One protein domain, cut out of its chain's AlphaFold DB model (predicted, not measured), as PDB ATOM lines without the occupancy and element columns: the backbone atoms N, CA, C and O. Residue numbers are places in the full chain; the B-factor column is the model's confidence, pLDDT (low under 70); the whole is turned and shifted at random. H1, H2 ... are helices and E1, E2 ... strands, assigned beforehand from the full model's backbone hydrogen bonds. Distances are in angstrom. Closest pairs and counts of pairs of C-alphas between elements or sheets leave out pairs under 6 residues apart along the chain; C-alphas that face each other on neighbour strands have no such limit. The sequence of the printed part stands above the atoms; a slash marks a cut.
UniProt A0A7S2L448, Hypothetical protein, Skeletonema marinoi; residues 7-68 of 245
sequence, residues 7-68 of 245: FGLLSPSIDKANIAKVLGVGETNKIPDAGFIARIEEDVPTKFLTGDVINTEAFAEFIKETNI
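AT A GLANCE: This is residues 7 to 68 of the 245 residues of the protein "Hypothetical protein" of Skeletonema marinoi (UniProt A0A7S2L448). A small three-stranded sheet, mainly the long hairpin of E2 and E3 with the short strand E1 at its edge, stands in the middle between two helices. H2 packs lengthwise over one face of the hairpin, while H1 is loosely placed and reaches the sheet with its residues 22 to 23; the long link from H1 to E2 makes a wide loop. The printed part has 62 residues with two named helices and three named strands, in the order E1, H1, E2, E3, H2 along the chain, and its class is mixed, helices and strands. The sheet has the order E1, E2, E3 and is antiparallel throughout. The whole is compact, with a radius of gyration of the C-alphas of 11.5 A, and spans 30 by 27 by 16 A.

IN THESE COORDINATES: Begin at C-alpha 7, at (125.256, 181.618, 154.469), where the strand E1 takes residues 7 to 9. After a short link of 6 residues, find C-alpha 16 at (111.035, 178.824, 144.702); here the helix H1 begins, and it runs from residue 16 to 23, 10.3 A from first to last C-alpha. Residues 24 to 35 hold no named element. The strand E2 then covers residues 36 to 41 and measures 16.2 A from first to last C-alpha. Two residues further on, the strand E3 takes residues 44 to 50, 18.3 A from first to last C-alpha, the longest strand by residues. Look past a tight link of 5 residues for the helix H2, residues 56 to 66, 15.1 A from first to last C-alpha; it ends at C-alpha 66, at (123.417, 188.665, 162.001).

HOW THE PARTS SIT: Start with the sheet and look at E2, its inner strand; E1 and E3 are its edge strands. E2 and E3 form a hairpin, antiparallel with 164 degrees between their directions; C-alphas 38 and 48 face each other at 4.6 A. Across this pair you will find N 49 and O 37 at 2.8 A and N 39 and O 47 at 2.9 A, both within hydrogen-bond range. On the other side of E2, E1 is its antiparallel neighbour at 151 degrees, and C-alphas 7 and 39 face each other at 5.6 A; no backbone N and O across that pair are within hydrogen-bond range. E1 and E3 are apart. Now turn to H2, which is on the sheet at a height over the sheet of 9.6 A; with the sheet it makes two layers, a helix on one face of a sheet. It lies over E2 and E3 and runs along the strands, at 16 degrees to E2 on the local plane. Its closest C-alphas to E3 are those of Phe 62 and Leu 49, 6.9 A apart. H1 is on the sheet too, but only grazes it with its residues 22 to 23; its closest C-alphas to E2 are those of Leu 23 and Ile 40, 7.0 A apart. H1 and H2 are apart. In both helices every O i to N i+4 pair is within hydrogen-bond range.

THE WHOLE: The two C-alphas farthest apart are those of Glu 27 and Glu 57, at 30.5 A. The printed part has no cut between residues 7 and 68. The link from H1 to E2, 12 residues, is long, and its C-alphas lie 8 to 15 A from the mean of the C-alphas. Read the B-factor column for the model's confidence: the mean pLDDT of the printed part is 75.5, and 18 residues are under 70, namely residues 7 to 14, 16, 19 and 22 to 29.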
ATOM      1  N   PHE A   7     125.741 180.638 155.437       52.94
ATOM      2  CA  PHE A   7     125.256 181.618 154.469       52.94
ATOM      3  C   PHE A   7     125.000 180.898 153.145       52.94
ATOM      4  O   PHE A   7     125.898 180.252 152.604       52.94
ATOM      5  N   GLY A   8     123.772 180.989 152.639       55.28
ATOM      6  CA  GLY A   8     123.404 180.482 151.320       55.28
ATOM      7  C   GLY A   8     123.272 181.634 150.330       55.28
ATOM      8  O   GLY A   8     122.525 182.575 150.586       55.28
ATOM      9  N   LEU A   9     123.978 181.557 149.200       52.62
ATOM     10  CA  LEU A   9     123.737 182.411 148.037       52.62
ATOM     11  C   LEU A   9     122.847 181.632 147.063       52.62
ATOM     12  O   LEU A   9     123.238 180.557 146.605       52.62
ATOM     13  N   LEU A  10     121.659 182.147 146.753       56.50
ATOM     14  CA  LEU A  10     120.741 181.513 145.808       56.50
ATOM     15  C   LEU A  10     120.638 182.361 144.539       56.50
ATOM     16  O   LEU A  10     120.338 183.551 144.591       56.50
ATOM     17  N   SER A  11     120.917 181.733 143.395       56.19
ATOM     18  CA  SER A  11     120.753 182.344 142.073       56.19
ATOM     19  C   SER A  11     119.260 182.526 141.753       56.19
ATOM     20  O   SER A  11     118.480 181.614 142.043       56.19
ATOM     21  N   PRO A  12     118.852 183.626 141.091       56.16
ATOM     22  CA  PRO A  12     117.458 183.884 140.705       56.16
ATOM     23  C   PRO A  12     116.840 182.832 139.762       56.16
ATOM     24  O   PRO A  12     115.639 182.855 139.518       56.16
ATOM     25  N   SER A  13     117.637 181.897 139.236       60.50
ATOM     26  CA  SER A  13     117.194 180.797 138.372       60.50
ATOM     27  C   SER A  13     116.704 179.541 139.112       60.50
ATOM     28  O   SER A  13     116.303 178.578 138.459       60.50
ATOM     29  N   ILE A  14     116.752 179.505 140.449       67.75
ATOM     30  CA  ILE A  14     116.343 178.334 141.240       67.75
ATOM     31  C   ILE A  14     114.840 178.398 141.544       67.75
ATOM     32  O   ILE A  14     114.324 179.419 141.993       67.75
ATOM     33  N   ASP A  15     114.140 177.281 141.335       74.44
ATOM     34  CA  ASP A  15     112.717 177.130 141.655       74.44
ATOM     35  C   ASP A  15     112.421 177.460 143.134       74.44
ATOM     36  O   ASP A  15     113.025 176.888 144.051       74.44
ATOM     37  N   LYS A  16     111.452 178.357 143.369       69.56
ATOM     38  CA  LYS A  16     111.035 178.824 144.702       69.56
ATOM     39  C   LYS A  16     110.604 177.672 145.611       69.56
ATOM     40  O   LYS A  16     110.830 177.741 146.817       69.56
ATOM     41  N   ALA A  17     110.046 176.593 145.053       72.75
ATOM     42  CA  ALA A  17     109.669 175.414 145.832       72.75
ATOM     43  C   ALA A  17     110.891 174.683 146.417       72.75
ATOM     44  O   ALA A  17     110.844 174.190 147.547       72.75
ATOM     45  N   ASN A  18     112.010 174.647 145.688       70.06
ATOM     46  CA  ASN A  18     113.260 174.069 146.181       70.06
ATOM     47  C   ASN A  18     113.935 174.989 147.202       70.06
ATOM     48  O   ASN A  18     114.451 174.507 148.208       70.06
ATOM     49  N   ILE A  19     113.860 176.306 146.996       69.31
ATOM     50  CA  ILE A  19     114.334 177.297 147.968       69.31
ATOM     51  C   ILE A  19     113.575 177.159 149.295       69.31
ATOM     52  O   ILE A  19     114.205 177.095 150.347       69.31
ATOM     53  N   ALA A  20     112.245 177.040 149.264       70.81
ATOM     54  CA  ALA A  20     111.431 176.862 150.469       70.81
ATOM     55  C   ALA A  20     111.827 175.608 151.264       70.81
ATOM     56  O   ALA A  20     111.978 175.673 152.484       70.81
ATOM     57  N   LYS A  21     112.076 174.490 150.564       71.50
ATOM     58  CA  LYS A  21     112.556 173.242 151.178       71.50
ATOM     59  C   LYS A  21     113.922 173.408 151.844       71.50
ATOM     60  O   LYS A  21     114.107 172.932 152.957       71.50
ATOM     61  N   VAL A  22     114.868 174.073 151.177       67.38
ATOM     62  CA  VAL A  22     116.240 174.258 151.685       67.38
ATOM     63  C   VAL A  22     116.286 175.234 152.856       67.38
ATOM     64  O   VAL A  22     117.007 175.002 153.821       67.38
ATOM     65  N   LEU A  23     115.516 176.321 152.794       67.00
ATOM     66  CA  LEU A  23     115.518 177.343 153.838       67.00
ATOM     67  C   LEU A  23     114.702 176.942 155.079       67.00
ATOM     68  O   LEU A  23     114.683 177.704 156.044       67.00
ATOM     69  N   GLY A  24     114.007 175.795 155.062       60.41
ATOM     70  CA  GLY A  24     113.107 175.384 156.149       60.41
ATOM     71  C   GLY A  24     111.977 176.389 156.393       60.41
ATOM     72  O   GLY A  24     111.423 176.479 157.486       60.41
ATOM     73  N   VAL A  25     111.674 177.194 155.376       59.12
ATOM     74  CA  VAL A  25     110.725 178.294 155.450       59.12
ATOM     75  C   VAL A  25     109.323 177.705 155.312       59.12
ATOM     76  O   VAL A  25     108.880 177.376 154.214       59.12
ATOM     77  N   GLY A  26     108.643 177.524 156.447       52.62
ATOM     78  CA  GLY A  26     107.197 177.284 156.482       52.62
ATOM     79  C   GLY A  26     106.408 178.515 156.014       52.62
ATOM     80  O   GLY A  26     106.992 179.559 155.721       52.62
ATOM     81  N   GLU A  27     105.075 178.413 155.992       47.38
ATOM     82  CA  GLU A  27     104.134 179.436 155.483       47.38
ATOM     83  C   GLU A  27     104.350 180.871 156.020       47.38
ATOM     84  O   GLU A  27     103.857 181.831 155.433       47.38
ATOM     85  N   THR A  28     105.091 181.043 157.117       50.00
ATOM     86  CA  THR A  28     105.255 182.316 157.828       50.00
ATOM     87  C   THR A  28     106.328 183.250 157.265       50.00
ATOM     88  O   THR A  28     106.230 184.452 157.492       50.00
ATOM     89  N   ASN A  29     107.337 182.756 156.535       62.41
ATOM     90  CA  ASN A  29     108.368 183.618 155.940       62.41
ATOM     91  C   ASN A  29     108.202 183.641 154.418       62.41
ATOM     92  O   ASN A  29     108.470 182.670 153.723       62.41
ATOM     93  N   LYS A  30     107.741 184.758 153.859       72.00
ATOM     94  CA  LYS A  30     107.591 184.876 152.406       72.00
ATOM     95  C   LYS A  30     108.982 185.029 151.776       72.00
ATOM     96  O   LYS A  30     109.694 185.974 152.102       72.00
ATOM     97  N   ILE A  31     109.375 184.097 150.903       76.19
ATOM     98  CA  ILE A  31     110.642 184.195 150.160       76.19
ATOM     99  C   ILE A  31     110.594 185.467 149.296       76.19
ATOM    100  O   ILE A  31     109.609 185.643 148.573       76.19
ATOM    101  N   PRO A  32     111.616 186.341 149.350       78.12
ATOM    102  CA  PRO A  32     111.665 187.538 148.516       78.12
ATOM    103  C   PRO A  32     111.618 187.214 147.015       78.12
ATOM    104  O   PRO A  32     112.173 186.212 146.568       78.12
ATOM    105  N   ASP A  33     110.977 188.083 146.229       74.38
ATOM    106  CA  ASP A  33     110.838 187.898 144.775       74.38
ATOM    107  C   ASP A  33     112.098 188.296 143.975       74.38
ATOM    108  O   ASP A  33     112.240 187.887 142.824       74.38
ATOM    109  N   ALA A  34     113.011 189.058 144.584       77.75
ATOM    110  CA  ALA A  34     114.288 189.491 144.010       77.75
ATOM    111  C   ALA A  34     115.475 188.671 144.556       77.75
ATOM    112  O   ALA A  34     115.307 187.840 145.447       77.75
ATOM    113  N   GLY A  35     116.689 188.913 144.047       77.94
ATOM    114  CA  GLY A  35     117.910 188.326 144.612       77.94
ATOM    115  C   GLY A  35     118.081 188.697 146.092       77.94
ATOM    116  O   GLY A  35     117.873 189.848 146.473       77.94
ATOM    117  N   PHE A  36     118.439 187.724 146.933       85.44
ATOM    118  CA  PHE A  36     118.556 187.913 148.380       85.44
ATOM    119  C   PHE A  36     119.747 187.153 148.971       85.44
ATOM    120  O   PHE A  36     120.228 186.169 148.406       85.44
ATOM    121  N   ILE A  37     120.181 187.583 150.155       84.88
ATOM    122  CA  ILE A  37     121.081 186.816 151.024       84.88
ATOM    123  C   ILE A  37     120.287 186.397 152.257       84.88
ATOM    124  O   ILE A  37     119.641 187.226 152.895       84.88
ATOM    125  N   ALA A  38     120.321 185.107 152.586       85.69
ATOM    126  CA  ALA A  38     119.620 184.563 153.742       85.69
ATOM    127  C   ALA A  38     120.608 184.110 154.817       85.69
ATOM    128  O   ALA A  38     121.579 183.401 154.538       85.69
ATOM    129  N   ARG A  39     120.319 184.485 156.063       86.06
ATOM    130  CA  ARG A  39     120.973 183.952 157.257       86.06
ATOM    131  C   ARG A  39     120.039 182.940 157.900       86.06
ATOM    132  O   ARG A  39     118.956 183.299 158.368       86.06
ATOM    133  N   ILE A  40     120.481 181.687 157.904       84.38
ATOM    134  CA  ILE A  40     119.719 180.538 158.387       84.38
ATOM    135  C   ILE A  40     120.326 180.093 159.715       84.38
ATOM    136  O   ILE A  40     121.537 179.905 159.828       84.38
ATOM    137  N   GLU A  41     119.476 179.935 160.718       85.06
ATOM    138  CA  GLU A  41     119.811 179.314 161.994       85.06
ATOM    139  C   GLU A  41     118.644 178.391 162.355       85.06
ATOM    140  O   GLU A  41     117.482 178.768 162.215       85.06
ATOM    141  N   GLU A  42     118.950 177.165 162.767       83.56
ATOM    142  CA  GLU A  42     117.942 176.170 163.139       83.56
ATOM    143  C   GLU A  42     117.006 176.720 164.229       83.56
ATOM    144  O   GLU A  42     117.479 177.317 165.198       83.56
ATOM    145  N   ASP A  43     115.694 176.504 164.087       82.81
ATOM    146  CA  ASP A  43     114.625 176.994 164.980       82.81
ATOM    147  C   ASP A  43     114.522 178.524 165.145       82.81
ATOM    148  O   ASP A  43     113.782 179.006 166.005       82.81
ATOM    149  N   VAL A  44     115.224 179.305 164.322       85.00
ATOM    150  CA  VAL A  44     115.175 180.771 164.330       85.00
ATOM    151  C   VAL A  44     114.597 181.263 163.000       85.00
ATOM    152  O   VAL A  44     114.961 180.737 161.948       85.00
ATOM    153  N   PRO A  45     113.722 182.289 162.996       87.00
ATOM    154  CA  PRO A  45     113.237 182.871 161.751       87.00
ATOM    155  C   PRO A  45     114.388 183.334 160.850       87.00
ATOM    156  O   PRO A  45     115.255 184.107 161.270       87.00
ATOM    157  N   THR A  46     114.377 182.876 159.598       85.44
ATOM    158  CA  THR A  46     115.347 183.276 158.575       85.44
ATOM    159  C   THR A  46     115.344 184.790 158.398       85.44
ATOM    160  O   THR A  46     114.293 185.397 158.194       85.44
ATOM    161  N   LYS A  47     116.532 185.400 158.450       87.81
ATOM    162  CA  LYS A  47     116.713 186.826 158.159       87.81
ATOM    163  C   LYS A  47     117.160 186.986 156.714       87.81
ATOM    164  O   LYS A  47     118.091 186.301 156.286       87.81
ATOM    165  N   PHE A  48     116.520 187.895 155.989       87.44
ATOM    166  CA  PHE A  48     116.826 188.178 154.592       87.44
ATOM    167  C   PHE A  48     117.419 189.576 154.452       87.44
ATOM    168  O   PHE A  48     116.882 190.535 155.000       87.44
ATOM    169  N   LEU A  49     118.495 189.683 153.679       87.31
ATOM    170  CA  LEU A  49     118.929 190.927 153.065       87.31
ATOM    171  C   LEU A  49     118.363 190.969 151.646       87.31
ATOM    172  O   LEU A  49     118.656 190.087 150.835       87.31
ATOM    173  N   THR A  50     117.554 191.984 151.364       86.06
ATOM    174  CA  THR A  50     116.874 192.183 150.080       86.06
ATOM    175  C   THR A  50     117.199 193.555 149.508       86.06
ATOM    176  O   THR A  50     117.363 194.509 150.263       86.06
ATOM    177  N   GLY A  51     117.219 193.674 148.184       78.00
ATOM    178  CA  GLY A  51     117.333 194.950 147.478       78.00
ATOM    179  C   GLY A  51     117.617 194.731 145.996       78.00
ATOM    180  O   GLY A  51     118.138 193.681 145.625       78.00
ATOM    181  N   ASP A  52     117.296 195.721 145.158       72.12
ATOM    182  CA  ASP A  52     117.542 195.648 143.708       72.12
ATOM    183  C   ASP A  52     119.039 195.485 143.388       72.12
ATOM    184  O   ASP A  52     119.410 194.819 142.421       72.12
ATOM    185  N   VAL A  53     119.909 196.045 144.239       75.19
ATOM    186  CA  VAL A  53     121.363 195.856 144.206       75.19
ATOM    187  C   VAL A  53     121.869 195.627 145.629       75.19
ATOM    188  O   VAL A  53     121.882 196.541 146.452       75.19
ATOM    189  N   ILE A  54     122.324 194.408 145.925       80.12
ATOM    190  CA  ILE A  54     123.028 194.105 147.175       80.12
ATOM    191  C   ILE A  54     124.469 194.599 147.030       80.12
ATOM    192  O   ILE A  54     125.280 193.979 146.343       80.12
ATOM    193  N   ASN A  55     124.784 195.739 147.645       86.94
ATOM    194  CA  ASN A  55     126.135 196.298 147.642       86.94
ATOM    195  C   ASN A  55     126.963 195.796 148.845       86.94
ATOM    196  O   ASN A  55     126.450 195.184 149.784       86.94
ATOM    197  N   THR A  56     128.276 196.041 148.807       87.38
ATOM    198  CA  THR A  56     129.218 195.566 149.834       87.38
ATOM    199  C   THR A  56     128.950 196.161 151.217       87.38
ATOM    200  O   THR A  56     129.192 195.492 152.217       87.38
ATOM    201  N   GLU A  57     128.441 197.391 151.285       89.94
ATOM    202  CA  GLU A  57     128.144 198.085 152.541       89.94
ATOM    203  C   GLU A  57     126.945 197.452 153.255       89.94
ATOM    204  O   GLU A  57     127.092 196.976 154.380       89.94
ATOM    205  N   ALA A  58     125.814 197.311 152.557       87.00
ATOM    206  CA  ALA A  58     124.616 196.651 153.072       87.00
ATOM    207  C   ALA A  58     124.899 195.196 153.473       87.00
ATOM    208  O   ALA A  58     124.406 194.705 154.488       87.00
ATOM    209  N   PHE A  59     125.747 194.500 152.709       86.88
ATOM    210  CA  PHE A  59     126.184 193.156 153.072       86.88
ATOM    211  C   PHE A  59     127.046 193.142 154.343       86.88
ATOM    212  O   PHE A  59     126.842 192.296 155.213       86.88
ATOM    213  N   ALA A  60     127.988 194.078 154.489       87.75
ATOM    214  CA  ALA A  60     128.835 194.165 155.674       87.75
ATOM    215  C   ALA A  60     128.027 194.493 156.941       87.75
ATOM    216  O   ALA A  60     128.299 193.917 157.997       87.75
ATOM    217  N   GLU A  61     127.034 195.377 156.848       89.50
ATOM    218  CA  GLU A  61     126.105 195.672 157.946       89.50
ATOM    219  C   GLU A  61     125.253 194.456 158.302       89.50
ATOM    220  O   GLU A  61     125.235 194.044 159.463       89.50
ATOM    221  N   PHE A  62     124.671 193.789 157.303       88.56
ATOM    222  CA  PHE A  62     123.906 192.563 157.520       88.56
ATOM    223  C   PHE A  62     124.730 191.483 158.230       88.56
ATOM    224  O   PHE A  62     124.243 190.846 159.167       88.56
ATOM    225  N   ILE A  63     125.996 191.284 157.844       87.31
ATOM    226  CA  ILE A  63     126.889 190.362 158.558       87.31
ATOM    227  C   ILE A  63     127.101 190.844 159.993       87.31
ATOM    228  O   ILE A  63     126.959 190.048 160.916       87.31
ATOM    229  N   LYS A  64     127.431 192.119 160.223       85.44
ATOM    230  CA  LYS A  64     127.672 192.634 161.584       85.44
ATOM    231  C   LYS A  64     126.473 192.398 162.506       85.44
ATOM    232  O   LYS A  64     126.672 192.001 163.652       85.44
ATOM    233  N   GLU A  65     125.260 192.573 161.996       85.38
ATOM    234  CA  GLU A  65     124.019 192.398 162.757       85.38
ATOM    235  C   GLU A  65     123.616 190.932 162.961       85.38
ATOM    236  O   GLU A  65     122.983 190.592 163.962       85.38
ATOM    237  N   THR A  66     123.953 190.041 162.021       85.06
ATOM    238  CA  THR A  66     123.417 188.665 162.001       85.06
ATOM    239  C   THR A  66     124.447 187.563 162.242       85.06
ATOM    240  O   THR A  66     124.064 186.408 162.448       85.06
ATOM    241  N   ASN A  67     125.742 187.893 162.274       82.88
ATOM    242  CA  ASN A  67     126.840 186.940 162.487       82.88
ATOM    243  C   ASN A  67     126.906 186.401 163.926       82.88
ATOM    244  O   ASN A  67     127.611 185.432 164.209       82.88
ATOM    245  N   ILE A  68     126.174 187.008 164.860       81.25
ATOM    246  CA  ILE A  68     126.036 186.476 166.213       81.25
ATOM    247  C   ILE A  68     124.865 185.490 166.203       81.25
ATOM    248  O   ILE A  68     123.756 185.837 165.798       81.25
TER     249      ILE A  68